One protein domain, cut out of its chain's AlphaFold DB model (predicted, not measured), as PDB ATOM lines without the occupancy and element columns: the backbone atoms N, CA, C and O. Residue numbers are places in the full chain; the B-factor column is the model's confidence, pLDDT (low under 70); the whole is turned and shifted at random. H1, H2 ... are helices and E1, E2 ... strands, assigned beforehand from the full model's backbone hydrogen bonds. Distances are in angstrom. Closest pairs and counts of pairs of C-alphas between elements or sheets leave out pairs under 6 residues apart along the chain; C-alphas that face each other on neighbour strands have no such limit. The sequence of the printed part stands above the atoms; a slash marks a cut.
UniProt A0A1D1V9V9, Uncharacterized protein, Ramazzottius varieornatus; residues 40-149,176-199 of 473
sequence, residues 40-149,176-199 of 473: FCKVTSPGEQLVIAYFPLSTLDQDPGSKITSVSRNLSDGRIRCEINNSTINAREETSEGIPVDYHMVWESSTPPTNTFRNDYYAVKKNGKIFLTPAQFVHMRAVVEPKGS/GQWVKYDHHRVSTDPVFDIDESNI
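What this domain is: This is residues 40 to 149 and 176 to 199 of the 473 residues of an uncharacterized protein of Ramazzottius varieornatus (UniProt A0A1D1V9V9). One long, strongly twisted sheet is built along E6, with E5 beside its first part, E1 beside its middle and E4 beside its last part, where E3, E2 and E7 widen the sheet. The small H1 is on that wider part. The 134 printed residues, under half in named elements, hold one named helix and seven named strands, in the order E1 H1 E2 E3 E4 E5 E6 E7. The class is mostly strand, and the branched sheet is mixed. The whole is loose, with a radius of gyration of the C-alphas of 18.1 A, spanning 63 by 34 by 23 A.

Where its parts are: E6, residues 129 to 146, is 48.0 A long, from C-alpha 129 at (339.869, 252.515, 394.060) to C-alpha 146 at (294.668, 263.897, 382.412), and bends by 57 degrees at residue 134. E5 is residues 121 to 126, E1 50 to 54, E4 103 to 109, E3 80 to 89, E2 68 to 74, E7 178 to 181 and H1 64 to 67.

How they stand to each other: E1 is parallel to E6, with N 52 and O 136 2.8 A apart. On the other side of E6 are antiparallel E5, with N 124 and O 131 at 2.9 A, and E4, with N 106 and O 143 at 2.9 A. E2, E3 and E4 form a meander, each strand the antiparallel neighbour of the one before. E7 is antiparallel to E2, with N 73 and O 179 at 2.9 A. H1's height over the sheet is 6.0 A; it is too short for an O i to N i+4 pair.

The domain as a whole: Residues 150 to 175 are not printed, a gap of 15.2 A between C-alphas 149 and 176. The links E3 to E4 and E4 to E5 are long. Low-confidence stretches include residues 186 to 199.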
ATOM      1  N   PHE A  40     339.435 251.351 387.525       85.94
ATOM      2  CA  PHE A  40     338.888 250.170 386.869       85.94
ATOM      3  C   PHE A  40     337.704 250.588 386.004       85.94
ATOM      4  O   PHE A  40     336.929 251.449 386.407       85.94
ATOM      5  N   CYS A  41     337.545 249.979 384.833       84.56
ATOM      6  CA  CYS A  41     336.405 250.220 383.953       84.56
ATOM      7  C   CYS A  41     335.595 248.928 383.805       84.56
ATOM      8  O   CYS A  41     336.160 247.884 383.475       84.56
ATOM      9  N   LYS A  42     334.289 248.989 384.076       83.12
ATOM     10  CA  LYS A  42     333.369 247.863 383.923       83.12
ATOM     11  C   LYS A  42     333.077 247.647 382.440       83.12
ATOM     12  O   LYS A  42     332.630 248.556 381.747       83.12
ATOM     13  N   VAL A  43     333.287 246.418 381.979       78.31
ATOM     14  CA  VAL A  43     332.831 245.969 380.660       78.31
ATOM     15  C   VAL A  43     331.385 245.514 380.819       78.31
ATOM     16  O   VAL A  43     331.124 244.533 381.513       78.31
ATOM     17  N   THR A  44     330.443 246.255 380.239       76.62
ATOM     18  CA  THR A  44     329.015 245.929 380.318       76.62
ATOM     19  C   THR A  44     328.675 244.758 379.400       76.62
ATOM     20  O   THR A  44     329.215 244.630 378.297       76.62
ATOM     21  N   SER A  45     327.775 243.886 379.853       78.31
ATOM     22  CA  SER A  45     327.276 242.789 379.014       78.31
ATOM     23  C   SER A  45     326.314 243.315 377.938       78.31
ATOM     24  O   SER A  45     325.668 244.345 378.153       78.31
ATOM     25  N   PRO A  46     326.154 242.629 376.787       73.50
ATOM     26  CA  PRO A  46     325.131 242.981 375.807       73.50
ATOM     27  C   PRO A  46     323.742 243.011 376.464       73.50
ATOM     28  O   PRO A  46     323.257 241.991 376.943       73.50
ATOM     29  N   GLY A  47     323.123 244.193 376.515       75.62
ATOM     30  CA  GLY A  47     321.820 244.413 377.160       75.62
ATOM     31  C   GLY A  47     321.881 245.087 378.533       75.62
ATOM     32  O   GLY A  47     320.868 245.610 378.989       75.62
ATOM     33  N   GLU A  48     323.055 245.170 379.161       80.81
ATOM     34  CA  GLU A  48     323.242 245.950 380.381       80.81
ATOM     35  C   GLU A  48     323.401 247.437 380.033       80.81
ATOM     36  O   GLU A  48     324.319 247.834 379.312       80.81
ATOM     37  N   GLN A  49     322.486 248.272 380.529       83.38
ATOM     38  CA  GLN A  49     322.499 249.717 380.304       83.38
ATOM     39  C   GLN A  49     322.299 250.439 381.632       83.38
ATOM     40  O   GLN A  49     321.260 250.294 382.273       83.38
ATOM     41  N   LEU A  50     323.286 251.245 382.025       87.31
ATOM     42  CA  LEU A  50     323.140 252.187 383.125       87.31
ATOM     43  C   LEU A  50     322.637 253.516 382.562       87.31
ATOM     44  O   LEU A  50     323.296 254.112 381.710       87.31
ATOM     45  N   VAL A  51     321.487 253.985 383.042       88.81
ATOM     46  CA  VAL A  51     320.945 255.299 382.681       88.81
ATOM     47  C   VAL A  51     320.846 256.174 383.924       88.81
ATOM     48  O   VAL A  51     320.248 255.786 384.924       88.81
ATOM     49  N   ILE A  52     321.421 257.370 383.851       88.75
ATOM     50  CA  ILE A  52     321.379 258.396 384.885       88.75
ATOM     51  C   ILE A  52     320.356 259.449 384.467       88.75
ATOM     52  O   ILE A  52     320.521 260.142 383.461       88.75
ATOM     53  N   ALA A  53     319.293 259.565 385.257       89.62
ATOM     54  CA  ALA A  53     318.211 260.512 385.031       89.62
ATOM     55  C   ALA A  53     318.366 261.760 385.912       89.62
ATOM     56  O   ALA A  53     318.437 261.664 387.137       89.62
ATOM     57  N   TYR A  54     318.376 262.938 385.289       88.56
ATOM     58  CA  TYR A  54     318.387 264.228 385.977       88.56
ATOM     59  C   TYR A  54     316.974 264.789 386.089       88.56
ATOM     60  O   TYR A  54     316.345 265.094 385.075       88.56
ATOM     61  N   PHE A  55     316.489 264.975 387.315       86.62
ATOM     62  CA  PHE A  55     315.158 265.516 387.579       86.62
ATOM     63  C   PHE A  55     315.228 267.030 387.829       86.62
ATOM     64  O   PHE A  55     315.894 267.463 388.771       86.62
ATOM     65  N   PRO A  56     314.565 267.864 387.009       72.19
ATOM     66  CA  PRO A  56     314.443 269.282 387.285       72.19
ATOM     67  C   PRO A  56     313.472 269.436 388.453       72.19
ATOM     68  O   PRO A  56     312.334 268.986 388.363       72.19
ATOM     69  N   LEU A  57     313.913 270.103 389.521       61.75
ATOM     70  CA  LEU A  57     313.116 270.437 390.707       61.75
ATOM     71  C   LEU A  57     312.901 269.263 391.681       61.75
ATOM     72  O   LEU A  57     311.800 268.736 391.826       61.75
ATOM     73  N   SER A  58     313.925 268.944 392.468       52.22
ATOM     74  CA  SER A  58     313.684 268.673 393.885       52.22
ATOM     75  C   SER A  58     314.256 269.843 394.683       52.22
ATOM     76  O   SER A  58     315.382 270.287 394.461       52.22
ATOM     77  N   THR A  59     313.466 270.405 395.597       47.00
ATOM     78  CA  THR A  59     314.044 271.083 396.761       47.00
ATOM     79  C   THR A  59     314.988 270.076 397.414       47.00
ATOM     80  O   THR A  59     314.593 268.916 397.536       47.00
ATOM     81  N   LEU A  60     316.210 270.492 397.763       52.16
ATOM     82  CA  LEU A  60     317.357 269.625 398.084       52.16
ATOM     83  C   LEU A  60     317.092 268.460 399.069       52.16
ATOM     84  O   LEU A  60     317.880 267.522 399.098       52.16
ATOM     85  N   ASP A  61     315.989 268.482 399.817       56.84
ATOM     86  CA  ASP A  61     315.712 267.565 400.925       56.84
ATOM     87  C   ASP A  61     314.815 266.358 400.590       56.84
ATOM     88  O   ASP A  61     314.536 265.550 401.474       56.84
ATOM     89  N   GLN A  62     314.329 266.197 399.352       67.56
ATOM     90  CA  GLN A  62     313.514 265.025 398.986       67.56
ATOM     91  C   GLN A  62     314.136 264.230 397.841       67.56
ATOM     92  O   GLN A  62     314.237 264.727 396.721       67.56
ATOM     93  N   ASP A  63     314.484 262.970 398.132       74.38
ATOM     94  CA  ASP A  63     314.861 261.953 397.145       74.38
ATOM     95  C   ASP A  63     313.720 261.799 396.120       74.38
ATOM     96  O   ASP A  63     312.659 261.261 396.467       74.38
ATOM     97  N   PRO A  64     313.885 262.264 394.866       71.81
ATOM     98  CA  PRO A  64     312.844 262.149 393.850       71.81
ATOM     99  C   PRO A  64     312.523 260.681 393.541       71.81
ATOM    100  O   PRO A  64     311.376 260.371 393.212       71.81
ATOM    101  N   GLY A  65     313.487 259.770 393.726       76.25
ATOM    102  CA  GLY A  65     313.307 258.331 393.541       76.25
ATOM    103  C   GLY A  65     312.284 257.728 394.502       76.25
ATOM    104  O   GLY A  65     311.559 256.809 394.131       76.25
ATOM    105  N   SER A  66     312.133 258.299 395.702       80.56
ATOM    106  CA  SER A  66     311.144 257.847 396.693       80.56
ATOM    107  C   SER A  66     309.696 257.946 396.220       80.56
ATOM    108  O   SER A  66     308.827 257.241 396.736       80.56
ATOM    109  N   LYS A  67     309.433 258.809 395.234       84.12
ATOM    110  CA  LYS A  67     308.100 259.020 394.678       84.12
ATOM    111  C   LYS A  67     307.861 258.198 393.419       84.12
ATOM    112  O   LYS A  67     306.741 258.217 392.939       84.12
ATOM    113  N   ILE A  68     308.842 257.489 392.864       88.88
ATOM    114  CA  ILE A  68     308.649 256.752 391.610       88.88
ATOM    115  C   ILE A  68     307.904 255.438 391.884       88.88
ATOM    116  O   ILE A  68     308.367 254.607 392.664       88.88
ATOM    117  N   THR A  69     306.748 255.244 391.244       89.00
ATOM    118  CA  THR A  69     305.942 254.010 391.345       89.00
ATOM    119  C   THR A  69     306.215 253.042 390.211       89.00
ATOM    120  O   THR A  69     306.145 251.829 390.400       89.00
ATOM    121  N   SER A  70     306.505 253.560 389.020       90.56
ATOM    122  CA  SER A  70     306.819 252.740 387.862       90.56
ATOM    123  C   SER A  70     307.768 253.452 386.911       90.56
ATOM    124  O   SER A  70     307.808 254.682 386.846       90.56
ATOM    125  N   VAL A  71     308.533 252.656 386.169       92.88
ATOM    126  CA  VAL A  71     309.405 253.128 385.095       92.88
ATOM    127  C   VAL A  71     308.997 252.410 383.820       92.88
ATOM    128  O   VAL A  71     308.718 251.213 383.826       92.88
ATOM    129  N   SER A  72     308.943 253.137 382.716       94.12
ATOM    130  CA  SER A  72     308.662 252.584 381.399       94.12
ATOM    131  C   SER A  72     309.609 253.161 380.357       94.12
ATOM    132  O   SER A  72     310.077 254.294 380.486       94.12
ATOM    133  N   ARG A  73     309.900 252.375 379.321       92.94
ATOM    134  CA  ARG A  73     310.696 252.799 378.170       92.94
ATOM    135  C   ARG A  73     309.870 252.668 376.907       92.94
ATOM    136  O   ARG A  73     309.222 251.647 376.685       92.94
ATOM    137  N   ASN A  74     309.903 253.692 376.077       92.38
ATOM    138  CA  ASN A  74     309.286 253.649 374.766       92.38
ATOM    139  C   ASN A  74     310.150 252.795 373.827       92.38
ATOM    140  O   ASN A  74     311.351 253.031 373.722       92.38
ATOM    141  N   LEU A  75     309.569 251.803 373.152       88.19
ATOM    142  CA  LEU A  75     310.326 250.913 372.262       88.19
ATOM    143  C   LEU A  75     310.795 251.598 370.979       88.19
ATOM    144  O   LEU A  75     311.811 251.203 370.414       88.19
ATOM    145  N   SER A  76     310.055 252.606 370.519       87.31
ATOM    146  CA  SER A  76     310.314 253.255 369.232       87.31
ATOM    147  C   SER A  76     311.422 254.300 369.302       87.31
ATOM    148  O   SER A  76     312.234 254.388 368.388       87.31
ATOM    149  N   ASP A  77     311.482 255.073 370.388       88.50
ATOM    150  CA  ASP A  77     312.503 256.107 370.548       88.50
ATOM    151  C   ASP A  77     313.422 255.878 371.749       88.50
ATOM    152  O   ASP A  77     314.471 256.495 371.833       88.50
ATOM    153  N   GLY A  78     313.111 254.957 372.659       89.69
ATOM    154  CA  GLY A  78     313.943 254.675 373.824       89.69
ATOM    155  C   GLY A  78     313.767 255.661 374.978       89.69
ATOM    156  O   GLY A  78     314.465 255.491 375.980       89.69
ATOM    157  N   ARG A  79     312.869 256.658 374.880       93.12
ATOM    158  CA  ARG A  79     312.597 257.602 375.976       93.12
ATOM    159  C   ARG A  79     312.141 256.885 377.235       93.12
ATOM    160  O   ARG A  79     311.479 255.850 377.175       93.12
ATOM    161  N   ILE A  80     312.488 257.469 378.374       93.44
ATOM    162  CA  ILE A  80     312.182 256.930 379.696       93.44
ATOM    163  C   ILE A  80     311.078 257.764 380.321       93.44
ATOM    164  O   ILE A  80     311.097 258.993 380.255       93.44
ATOM    165  N   ARG A  81     310.125 257.087 380.950       94.50
ATOM    166  CA  ARG A  81     309.019 257.698 381.671       94.50
ATOM    167  C   ARG A  81     308.901 257.094 383.060       94.50
ATOM    168  O   ARG A  81     308.838 255.876 383.193       94.50
ATOM    169  N   CYS A  82     308.828 257.950 384.071       93.56
ATOM    170  CA  CYS A  82     308.644 257.580 385.467       93.56
ATOM    171  C   CYS A  82     307.289 258.097 385.959       93.56
ATOM    172  O   CYS A  82     307.009 259.297 385.883       93.56
ATOM    173  N   GLU A  83     306.454 257.201 386.476       91.00
ATOM    174  CA  GLU A  83     305.214 257.570 387.157       91.00
ATOM    175  C   GLU A  83     305.500 257.940 388.611       91.00
ATOM    176  O   GLU A  83     306.340 257.324 389.267       91.00
ATOM    177  N   ILE A  84     304.801 258.961 389.105       88.81
ATOM    178  CA  ILE A  84     305.032 259.542 390.427       88.81
ATOM    179  C   ILE A  84     303.840 259.209 391.337       88.81
ATOM    180  O   ILE A  84     302.685 259.455 390.980       88.81
ATOM    181  N   ASN A  85     304.118 258.688 392.530       84.19
ATOM    182  CA  ASN A  85     303.151 258.381 393.573       84.19
ATOM    183  C   ASN A  85     302.444 259.651 394.047       84.19
ATOM    184  O   ASN A  85     303.085 260.689 394.222       84.19
ATOM    185  N   ASN A  86     301.141 259.555 394.314       80.56
ATOM    186  CA  ASN A  86     300.317 260.659 394.818       80.56
ATOM    187  C   ASN A  86     300.448 261.956 393.999       80.56
ATOM    188  O   ASN A  86     300.299 263.055 394.523       80.56
ATOM    189  N   SER A  87     300.706 261.834 392.698       79.25
ATOM    190  CA  SER A  87     300.908 262.963 391.788       79.25
ATOM    191  C   SER A  87     299.612 263.584 391.274       79.25
ATOM    192  O   SER A  87     299.650 264.330 390.296       79.25
ATOM    193  N   THR A  88     298.471 263.270 391.902       80.00
ATOM    194  CA  THR A  88     297.190 263.846 391.485       80.00
ATOM    195  C   THR A  88     297.213 265.338 391.800       80.00
ATOM    196  O   THR A  88     297.313 265.740 392.959       80.00
ATOM    197  N   ILE A  89     297.162 266.160 390.758       79.75
ATOM    198  CA  ILE A  89     297.052 267.604 390.878       79.75
ATOM    199  C   ILE A  89     295.562 267.904 390.955       79.75
ATOM    200  O   ILE A  89     294.841 267.741 389.972       79.75
ATOM    201  N   ASN A  90     295.110 268.355 392.125       69.00
ATOM    202  CA  ASN A  90     293.748 268.844 392.324       69.00
ATOM    203  C   ASN A  90     293.599 270.221 391.656       69.00
ATOM    204  O   ASN A  90     293.501 271.247 392.330       69.00
ATOM    205  N   ALA A  91     293.649 270.262 390.327       65.69
ATOM    206  CA  ALA A  91     293.315 271.446 389.557       65.69
ATOM    207  C   ALA A  91     291.817 271.394 389.235       65.69
ATOM    208  O   ALA A  91     291.352 270.472 388.572       65.69
ATOM    209  N   ARG A  92     291.049 272.383 389.711       61.28
ATOM    210  CA  ARG A  92     289.667 272.614 389.261       61.28
ATOM    211  C   ARG A  92     289.695 273.216 387.856       61.28
ATOM    212  O   ARG A  92     289.425 274.398 387.680       61.28
ATOM    213  N   GLU A  93     290.077 272.421 386.869       66.31
ATOM    214  CA  GLU A  93     289.704 272.720 385.495       66.31
ATOM    215  C   GLU A  93     288.439 271.931 385.185       66.31
ATOM    216  O   GLU A  93     288.426 270.699 385.161       66.31
ATOM    217  N   GLU A  94     287.351 272.673 385.020       67.25
ATOM    218  CA  GLU A  94     286.111 272.150 384.476       67.25
ATOM    219  C   GLU A  94     286.261 272.112 382.954       67.25
ATOM    220  O   GLU A  94     286.637 273.103 382.321       67.25
ATOM    221  N   THR A  95     285.988 270.956 382.349       70.94
ATOM    222  CA  THR A  95     285.782 270.884 380.895       70.94
ATOM    223  C   THR A  95     284.646 271.825 380.474       70.94
ATOM    224  O   THR A  95     283.867 272.291 381.305       70.94
ATOM    225  N   SER A  96     284.469 272.062 379.169       72.62
ATOM    226  CA  SER A  96     283.289 272.784 378.654       72.62
ATOM    227  C   SER A  96     281.946 272.169 379.085       72.62
ATOM    228  O   SER A  96     280.914 272.818 378.955       72.62
ATOM    229  N   GLU A  97     281.967 270.935 379.595       75.44
ATOM    230  CA  GLU A  97     280.818 270.178 380.096       75.44
ATOM    231  C   GLU A  97     280.727 270.156 381.637       75.44
ATOM    232  O   GLU A  97     279.875 269.470 382.193       75.44
ATOM    233  N   GLY A  98     281.594 270.885 382.355       78.88
ATOM    234  CA  GLY A  98     281.583 270.939 383.823       78.88
ATOM    235  C   GLY A  98     282.166 269.701 384.513       78.88
ATOM    236  O   GLY A  98     282.077 269.575 385.733       78.88
ATOM    237  N   ILE A  99     282.757 268.767 383.761       77.69
ATOM    238  CA  ILE A  99     283.343 267.543 384.322       77.69
ATOM    239  C   ILE A  99     284.735 267.873 384.880       77.69
ATOM    240  O   ILE A  99     285.559 268.397 384.119       77.69
ATOM    241  N   PRO A 100     285.017 267.574 386.162       75.00
ATOM    242  CA  PRO A 100     286.340 267.765 386.739       75.00
ATOM    243  C   PRO A 100     287.339 266.784 386.117       75.00
ATOM    244  O   PRO A 100     287.085 265.579 386.058       75.00
ATOM    245  N   VAL A 101     288.483 267.301 385.668       79.50
ATOM    246  CA  VAL A 101     289.589 266.484 385.153       79.50
ATOM    247  C   VAL A 101     290.654 266.364 386.229       79.50
ATOM    248  O   VAL A 101     291.342 267.328 386.558       79.50
ATOM    249  N   ASP A 102     290.823 265.156 386.758       81.81
ATOM    250  CA  ASP A 102     291.993 264.842 387.566       81.81
ATOM    251  C   ASP A 102     293.227 264.850 386.660       81.81
ATOM    252  O   ASP A 102     293.246 264.190 385.621       81.81
ATOM    253  N   TYR A 103     294.294 265.526 387.066       84.44
ATOM    254  CA  TYR A 103     295.585 265.436 386.386       84.44
ATOM    255  C   TYR A 103     296.564 264.634 387.227       84.44
ATOM    256  O   TYR A 103     296.520 264.686 388.451       84.44
ATOM    257  N   HIS A 104     297.476 263.915 386.584       87.12
ATOM    258  CA  HIS A 104     298.612 263.286 387.240       87.12
ATOM    259  C   HIS A 104     299.914 263.777 386.612       87.12
ATOM    260  O   HIS A 104     299.980 264.062 385.415       87.12
ATOM    261  N   MET A 105     300.946 263.914 387.438       86.75
ATOM    262  CA  MET A 105     302.271 264.327 386.991       86.75
ATOM    263  C   MET A 105     303.146 263.100 386.744       86.75
ATOM    264  O   MET A 105     303.271 262.223 387.600       86.75
ATOM    265  N   VAL A 106     303.798 263.070 385.588       91.25
ATOM    266  CA  VAL A 106     304.819 262.080 385.239       91.25
ATOM    267  C   VAL A 106     306.121 262.783 384.889       91.25
ATOM    268  O   VAL A 106     306.131 263.946 384.483       91.25
ATOM    269  N   TRP A 107     307.236 262.079 385.036       92.81
ATOM    270  CA  TRP A 107     308.510 262.528 384.491       92.81
ATOM    271  C   TRP A 107     308.793 261.795 383.191       92.81
ATOM    272  O   TRP A 107     308.761 260.572 383.158       92.81
ATOM    273  N   GLU A 108     309.109 262.525 382.130       93.94
ATOM    274  CA  GLU A 108     309.494 261.955 380.835       93.94
ATOM    275  C   GLU A 108     310.850 262.514 380.413       93.94
ATOM    276  O   GLU A 108     311.111 263.701 380.610       93.94
ATOM    277  N   SER A 109     311.720 261.695 379.823       94.00
ATOM    278  CA  SER A 109     312.979 262.179 379.269       94.00
ATOM    279  C   SER A 109     312.734 263.062 378.040       94.00
ATOM    280  O   SER A 109     311.947 262.735 377.151       94.00
ATOM    281  N   SER A 110     313.409 264.211 377.974       86.31
ATOM    282  CA  SER A 110     313.293 265.155 376.850       86.31
ATOM    283  C   SER A 110     313.868 264.598 375.549       86.31
ATOM    284  O   SER A 110     313.433 264.963 374.459       86.31
ATOM    285  N   THR A 111     314.848 263.711 375.679       85.69
ATOM    286  CA  THR A 111     315.572 263.057 374.593       85.69
ATOM    287  C   THR A 111     315.681 261.563 374.886       85.69
ATOM    288  O   THR A 111     315.565 261.142 376.048       85.69
ATOM    289  N   PRO A 112     315.841 260.737 373.844       82.56
ATOM    290  CA  PRO A 112     316.160 259.338 374.044       82.56
ATOM    291  C   PRO A 112     317.563 259.204 374.657       82.56
ATOM    292  O   PRO A 112     318.416 260.048 374.372       82.56
ATOM    293  N   PRO A 113     317.831 258.167 375.469       78.62
ATOM    294  CA  PRO A 113     319.178 257.864 375.929       78.62
ATOM    295  C   PRO A 113     320.085 257.707 374.707       78.62
ATOM    296  O   PRO A 113     319.940 256.759 373.927       78.62
ATOM    297  N   THR A 114     320.971 258.672 374.471       73.31
ATOM    298  CA  THR A 114     321.865 258.602 373.320       73.31
ATOM    299  C   THR A 114     322.871 257.492 373.566       73.31
ATOM    300  O   THR A 114     323.471 257.400 374.637       73.31
ATOM    301  N   ASN A 115     323.068 256.640 372.561       56.03
ATOM    302  CA  ASN A 115     324.009 255.525 372.607       56.03
ATOM    303  C   ASN A 115     325.468 256.006 372.472       56.03
ATOM    304  O   ASN A 115     326.248 255.519 371.657       56.03
ATOM    305  N   THR A 116     325.832 257.033 373.230       53.31
ATOM    306  CA  THR A 116     327.166 257.616 373.269       53.31
ATOM    307  C   THR A 116     327.935 257.008 374.432       53.31
ATOM    308  O   THR A 116     328.447 257.724 375.282       53.31
ATOM    309  N   PHE A 117     328.092 255.677 374.436       54.84
ATOM    310  CA  PHE A 117     329.007 254.976 375.356       54.84
ATOM    311  C   PHE A 117     330.450 255.510 375.309       54.84
ATOM    312  O   PHE A 117     331.287 255.092 376.101       54.84
ATOM    313  N   ARG A 118     330.784 256.389 374.357       56.28
ATOM    314  CA  ARG A 118     332.167 256.773 374.110       56.28
ATOM    315  C   ARG A 118     332.787 257.658 375.191       56.28
ATOM    316  O   ARG A 118     333.992 257.536 375.348       56.28
ATOM    317  N   ASN A 119     332.041 258.465 375.958       66.56
ATOM    318  CA  ASN A 119     332.683 259.458 376.847       66.56
ATOM    319  C   ASN A 119     332.092 259.613 378.259       66.56
ATOM    320  O   ASN A 119     332.664 260.347 379.062       66.56
ATOM    321  N   ASP A 120     331.000 258.925 378.577       80.94
ATOM    322  CA  ASP A 120     330.215 259.181 379.783       80.94
ATOM    323  C   ASP A 120     330.280 257.994 380.755       80.94
ATOM    324  O   ASP A 120     329.898 256.869 380.425       80.94
ATOM    325  N   TYR A 121     330.789 258.244 381.967       86.75
ATOM    326  CA  TYR A 121     331.010 257.215 382.985       86.75
ATOM    327  C   TYR A 121     330.425 257.625 384.335       86.75
ATOM    328  O   TYR A 121     330.652 258.731 384.827       86.75
ATOM    329  N   TYR A 122     329.739 256.685 384.979       87.12
ATOM    330  CA  TYR A 122     329.437 256.741 386.400       87.12
ATOM    331  C   TYR A 122     330.658 256.277 387.194       87.12
ATOM    332  O   TYR A 122     331.131 255.156 386.995       87.12
ATOM    333  N   ALA A 123     331.175 257.136 388.072       89.69
ATOM    334  CA  ALA A 123     332.364 256.857 388.865       89.69
ATOM    335  C   ALA A 123     332.006 256.598 390.334       89.69
ATOM    336  O   ALA A 123     331.434 257.461 390.998       89.69
ATOM    337  N   VAL A 124     332.410 255.443 390.861       88.69
ATOM    338  CA  VAL A 124     332.276 255.091 392.281       88.69
ATOM    339  C   VAL A 124     333.660 254.956 392.899       88.69
ATOM    340  O   VAL A 124     334.498 254.206 392.398       88.69
ATOM    341  N   LYS A 125     333.909 255.664 394.007       88.25
ATOM    342  CA  LYS A 125     335.129 255.492 394.805       88.25
ATOM    343  C   LYS A 125     334.842 254.546 395.970       88.25
ATOM    344  O   LYS A 125     334.105 254.911 396.879       88.25
ATOM    345  N   LYS A 126     335.458 253.362 395.971       87.12
ATOM    346  CA  LYS A 126     335.308 252.347 397.029       87.12
ATOM    347  C   LYS A 126     336.680 251.775 397.373       87.12
ATOM    348  O   LYS A 126     337.465 251.472 396.477       87.12
ATOM    349  N   ASN A 127     337.003 251.685 398.664       89.62
ATOM    350  CA  ASN A 127     338.256 251.098 399.166       89.62
ATOM    351  C   ASN A 127     339.537 251.668 398.514       89.62
ATOM    352  O   ASN A 127     340.460 250.931 398.175       89.62
ATOM    353  N   GLY A 128     339.581 252.986 398.286       87.88
ATOM    354  CA  GLY A 128     340.736 253.651 397.665       87.88
ATOM    355  C   GLY A 128     340.910 253.384 396.163       87.88
ATOM    356  O   GLY A 128     341.937 253.755 395.606       87.88
ATOM    357  N   LYS A 129     339.918 252.778 395.504       89.94
ATOM    358  CA  LYS A 129     339.869 252.515 394.060       89.94
ATOM    359  C   LYS A 129     338.745 253.332 393.417       89.94
ATOM    360  O   LYS A 129     337.776 253.673 394.096       89.94
ATOM    361  N   ILE A 130     338.869 253.642 392.128       89.50
ATOM    362  CA  ILE A 130     337.799 254.254 391.324       89.50
ATOM    363  C   ILE A 130     337.282 253.220 390.329       89.50
ATOM    364  O   ILE A 130     338.066 252.603 389.616       89.50
ATOM    365  N   PHE A 131     335.966 253.069 390.258       86.44
ATOM    366  CA  PHE A 131     335.281 252.186 389.326       86.44
ATOM    367  C   PHE A 131     334.432 253.018 388.374       86.44
ATOM    368  O   PHE A 131     333.583 253.785 388.818       86.44
ATOM    369  N   LEU A 132     334.671 252.873 387.076       89.31
ATOM    370  CA  LEU A 132     333.959 253.552 386.006       89.31
ATOM    371  C   LEU A 132     332.988 252.571 385.356       89.31
ATOM    372  O   LEU A 132     333.402 251.521 384.873       89.31
ATOM    373  N   THR A 133     331.704 252.912 385.324       87.44
ATOM    374  CA  THR A 133     330.682 252.167 384.580       87.44
ATOM    375  C   THR A 133     330.159 253.051 383.454       87.44
ATOM    376  O   THR A 133     329.710 254.158 383.754       87.44
ATOM    377  N   PRO A 134     330.213 252.616 382.181       86.88
ATOM    378  CA  PRO A 134     329.615 253.365 381.081       86.88
ATOM    379  C   PRO A 134     328.149 253.682 381.382       86.88
ATOM    380  O   PRO A 134     327.382 252.786 381.737       86.88
ATOM    381  N   ALA A 135     327.771 254.951 381.261       87.19
ATOM    382  CA  ALA A 135     326.435 255.422 381.597       87.19
ATOM    383  C   ALA A 135     325.857 256.275 380.467       87.19
ATOM    384  O   ALA A 135     326.578 256.950 379.739       87.19
ATOM    385  N   GLN A 136     324.537 256.249 380.337       88.06
ATOM    386  CA  GLN A 136     323.781 257.155 379.480       88.06
ATOM    387  C   GLN A 136     323.119 258.209 380.355       88.06
ATOM    388  O   GLN A 136     322.638 257.896 381.441       88.06
ATOM    389  N   PHE A 137     323.054 259.446 379.885       85.88
ATOM    390  CA  PHE A 137     322.428 260.533 380.625       85.88
ATOM    391  C   PHE A 137     321.120 260.951 379.964       85.88
ATOM    392  O   PHE A 137     321.043 261.082 378.743       85.88
ATOM    393  N   VAL A 138     320.092 261.191 380.776       89.25
ATOM    394  CA  VAL A 138     318.820 261.746 380.311       89.25
ATOM    395  C   VAL A 138     318.363 262.885 381.209       89.25
ATOM    396  O   VAL A 138     318.434 262.811 382.435       89.25
ATOM    397  N   HIS A 139     317.858 263.947 380.591       89.94
ATOM    398  CA  HIS A 139     317.185 265.025 381.304       89.94
ATOM    399  C   HIS A 139     315.692 264.740 381.348       89.94
ATOM    400  O   HIS A 139     315.037 264.645 380.308       89.94
ATOM    401  N   MET A 140     315.156 264.612 382.554       92.19
ATOM    402  CA  MET A 140     313.729 264.441 382.770       92.19
ATOM    403  C   MET A 140     313.033 265.800 382.693       92.19
ATOM    404  O   MET A 140     313.633 266.844 382.930       92.19
ATOM    405  N   ARG A 141     311.748 265.802 382.364       91.25
ATOM    406  CA  ARG A 141     310.857 266.961 382.464       91.25
ATOM    407  C   ARG A 141     309.546 266.521 383.094       91.25
ATOM    408  O   ARG A 141     309.121 265.385 382.895       91.25
ATOM    409  N   ALA A 142     308.912 267.413 383.845       89.62
ATOM    410  CA  ALA A 142     307.559 267.183 384.333       89.62
ATOM    411  C   ALA A 142     306.564 267.308 383.173       89.62
ATOM    412  O   ALA A 142     306.598 268.281 382.419       89.62
ATOM    413  N   VAL A 143     305.691 266.317 383.040       90.12
ATOM    414  CA  VAL A 143     304.578 266.284 382.092       90.12
ATOM    415  C   VAL A 143     303.305 266.088 382.908       90.12
ATOM    416  O   VAL A 143     303.248 265.223 383.781       90.12
ATOM    417  N   VAL A 144     302.303 266.923 382.656       88.50
ATOM    418  CA  VAL A 144     300.995 266.848 383.315       88.50
ATOM    419  C   VAL A 144     300.022 266.200 382.344       88.50
ATOM    420  O   VAL A 144     299.872 266.672 381.218       88.50
ATOM    421  N   GLU A 145     299.376 265.117 382.766       87.06
ATOM    422  CA  GLU A 145     298.460 264.349 381.926       87.06
ATOM    423  C   GLU A 145     297.104 264.129 382.609       87.06
ATOM    424  O   GLU A 145     297.054 263.873 383.814       87.06
ATOM    425  N   PRO A 146     295.989 264.168 381.861       85.31
ATOM    426  CA  PRO A 146     294.668 263.897 382.412       85.31
ATOM    427  C   PRO A 146     294.528 262.413 382.788       85.31
ATOM    428  O   PRO A 146     294.715 261.508 381.964       85.31
ATOM    429  N   LYS A 147     294.189 262.164 384.051       79.19
ATOM    430  CA  LYS A 147     293.920 260.857 384.654       79.19
ATOM    431  C   LYS A 147     292.640 260.292 384.030       79.19
ATOM    432  O   LYS A 147     291.582 260.905 384.100       79.19
ATOM    433  N   GLY A 148     292.745 259.135 383.376       67.94
ATOM    434  CA  GLY A 148     291.606 258.457 382.737       67.94
ATOM    435  C   GLY A 148     291.527 258.562 381.208       67.94
ATOM    436  O   GLY A 148     290.734 257.854 380.603       67.94
ATOM    437  N   SER A 149     292.393 259.343 380.551       53.81
ATOM    438  CA  SER A 149     292.448 259.390 379.072       53.81
ATOM    439  C   SER A 149     293.130 258.170 378.426       53.81
ATOM    440  O   SER A 149     293.095 257.997 377.208       53.81
ATOM    441  N   GLY A 176     305.155 254.265 369.772       78.69
ATOM    442  CA  GLY A 176     304.501 254.675 371.015       78.69
ATOM    443  C   GLY A 176     304.184 253.555 372.008       78.69
ATOM    444  O   GLY A 176     303.552 253.848 373.025       78.69
ATOM    445  N   GLN A 177     304.622 252.312 371.773       90.56
ATOM    446  CA  GLN A 177     304.499 251.257 372.782       90.56
ATOM    447  C   GLN A 177     305.483 251.508 373.935       90.56
ATOM    448  O   GLN A 177     306.690 251.649 373.727       90.56
ATOM    449  N   TRP A 178     304.955 251.547 375.159       91.50
ATOM    450  CA  TRP A 178     305.733 251.686 376.388       91.50
ATOM    451  C   TRP A 178     305.858 250.325 377.068       91.50
ATOM    452  O   TRP A 178     304.850 249.699 377.382       91.50
ATOM    453  N   VAL A 179     307.087 249.879 377.312       92.81
ATOM    454  CA  VAL A 179     307.366 248.669 378.092       92.81
ATOM    455  C   VAL A 179     307.668 249.071 379.522       92.81
ATOM    456  O   VAL A 179     308.539 249.908 379.766       92.81
ATOM    457  N   LYS A 180     306.923 248.494 380.463       91.88
ATOM    458  CA  LYS A 180     307.104 248.712 381.897       91.88
ATOM    459  C   LYS A 180     308.281 247.881 382.405       91.88
ATOM    460  O   LYS A 180     308.438 246.730 382.011       91.88
ATOM    461  N   TYR A 181     309.082 248.476 383.276       88.00
ATOM    462  CA  TYR A 181     310.187 247.829 383.970       88.00
ATOM    463  C   TYR A 181     309.825 247.659 385.438       88.00
ATOM    464  O   TYR A 181     309.191 248.537 386.037       88.00
ATOM    465  N   ASP A 182     310.272 246.550 386.020       83.38
ATOM    466  CA  ASP A 182     310.165 246.330 387.454       83.38
ATOM    467  C   ASP A 182     311.072 247.325 388.180       83.38
ATOM    468  O   ASP A 182     312.298 247.327 388.053       83.38
ATOM    469  N   HIS A 183     310.440 248.239 388.912       80.56
ATOM    470  CA  HIS A 183     311.144 249.249 389.681       80.56
ATOM    471  C   HIS A 183     311.587 248.646 391.015       80.56
ATOM    472  O   HIS A 183     310.838 248.616 391.993       80.56
ATOM    473  N   HIS A 184     312.829 248.173 391.057       78.31
ATOM    474  CA  HIS A 184     313.478 247.777 392.298       78.31
ATOM    475  C   HIS A 184     314.158 248.993 392.919       78.31
ATOM    476  O   HIS A 184     315.211 249.440 392.462       78.31
ATOM    477  N   ARG A 185     313.551 249.540 393.976       71.56
ATOM    478  CA  ARG A 185     314.191 250.596 394.757       71.56
ATOM    479  C   ARG A 185     315.338 249.984 395.552       71.56
ATOM    480  O   ARG A 185     315.109 249.266 396.524       71.56
ATOM    481  N   VAL A 186     316.563 250.289 395.150       64.25
ATOM    482  CA  VAL A 186     317.732 250.030 395.987       64.25
ATOM    483  C   VAL A 186     317.650 251.017 397.151       64.25
ATOM    484  O   VAL A 186     317.603 252.230 396.934       64.25
ATOM    485  N   SER A 187     317.512 250.497 398.376       55.91
ATOM    486  CA  SER A 187     317.581 251.310 399.596       55.91
ATOM    487  C   SER A 187     318.864 252.137 399.553       55.91
ATOM    488  O   SER A 187     319.872 251.666 399.039       55.91
ATOM    489  N   THR A 188     318.830 253.363 400.067       52.78
ATOM    490  CA  THR A 188     319.901 254.374 399.981       52.78
ATOM    491  C   THR A 188     321.223 254.000 400.671       52.78
ATOM    492  O   THR A 188     322.042 254.877 400.911       52.78
ATOM    493  N   ASP A 189     321.461 252.721 400.952       42.25
ATOM    494  CA  ASP A 189     322.762 252.172 401.306       42.25
ATOM    495  C   ASP A 189     322.883 250.724 400.782       42.25
ATOM    496  O   ASP A 189     322.067 249.886 401.184       42.25
ATOM    497  N   PRO A 190     323.862 250.390 399.911       50.03
ATOM    498  CA  PRO A 190     324.984 251.199 399.429       50.03
ATOM    499  C   PRO A 190     324.784 251.743 397.999       50.03
ATOM    500  O   PRO A 190     323.974 251.250 397.214       50.03
ATOM    501  N   VAL A 191     325.593 252.760 397.663       55.25
ATOM    502  CA  VAL A 191     325.948 253.194 396.293       55.25
ATOM    503  C   VAL A 191     325.935 251.996 395.349       55.25
ATOM    504  O   VAL A 191     326.602 251.028 395.697       55.25
ATOM    505  N   PHE A 192     325.212 252.082 394.214       59.31
ATOM    506  CA  PHE A 192     325.069 251.030 393.186       59.31
ATOM    507  C   PHE A 192     326.244 250.055 393.252       59.31
ATOM    508  O   PHE A 192     327.343 250.399 392.803       59.31
ATOM    509  N   ASP A 193     326.046 248.929 393.952       59.59
ATOM    510  CA  ASP A 193     327.178 248.118 394.385       59.59
ATOM    511  C   ASP A 193     327.737 247.444 393.145       59.59
ATOM    512  O   ASP A 193     327.128 246.548 392.555       59.59
ATOM    513  N   ILE A 194     328.867 247.965 392.680       62.56
ATOM    514  CA  ILE A 194     329.593 247.344 391.591       62.56
ATOM    515  C   ILE A 194     330.175 246.083 392.204       62.56
ATOM    516  O   ILE A 194     331.188 246.134 392.900       62.56
ATOM    517  N   ASP A 195     329.486 244.971 391.962       66.69
ATOM    518  CA  ASP A 195     329.953 243.650 392.330       66.69
ATOM    519  C   ASP A 195     331.368 243.464 391.769       66.69
ATOM    520  O   ASP A 195     331.576 243.372 390.552       66.69
ATOM    521  N   GLU A 196     332.352 243.470 392.674       67.38
ATOM    522  CA  GLU A 196     333.768 243.367 392.332       67.38
ATOM    523  C   GLU A 196     334.061 242.055 391.586       67.38
ATOM    524  O   GLU A 196     335.038 241.990 390.839       67.38
ATOM    525  N   SER A 197     333.198 241.038 391.717       63.22
ATOM    526  CA  SER A 197     333.330 239.759 391.013       63.22
ATOM    527  C   SER A 197     333.087 239.871 389.501       63.22
ATOM    528  O   SER A 197     333.687 239.126 388.725       63.22
ATOM    529  N   ASN A 198     332.295 240.855 389.061       58.19
ATOM    530  CA  ASN A 198     332.031 241.125 387.643       58.19
ATOM    531  C   ASN A 198     333.098 242.019 386.996       58.19
ATOM    532  O   ASN A 198     333.088 242.256 385.785       58.19
ATOM    533  N   ILE A 199     334.041 242.523 387.790       63.00
ATOM    534  CA  ILE A 199     335.183 243.268 387.287       63.00
ATOM    535  C   ILE A 199     336.212 242.235 386.861       63.00
ATOM    536  O   ILE A 199     336.880 241.620 387.690       63.00
TER     537      ILE A 199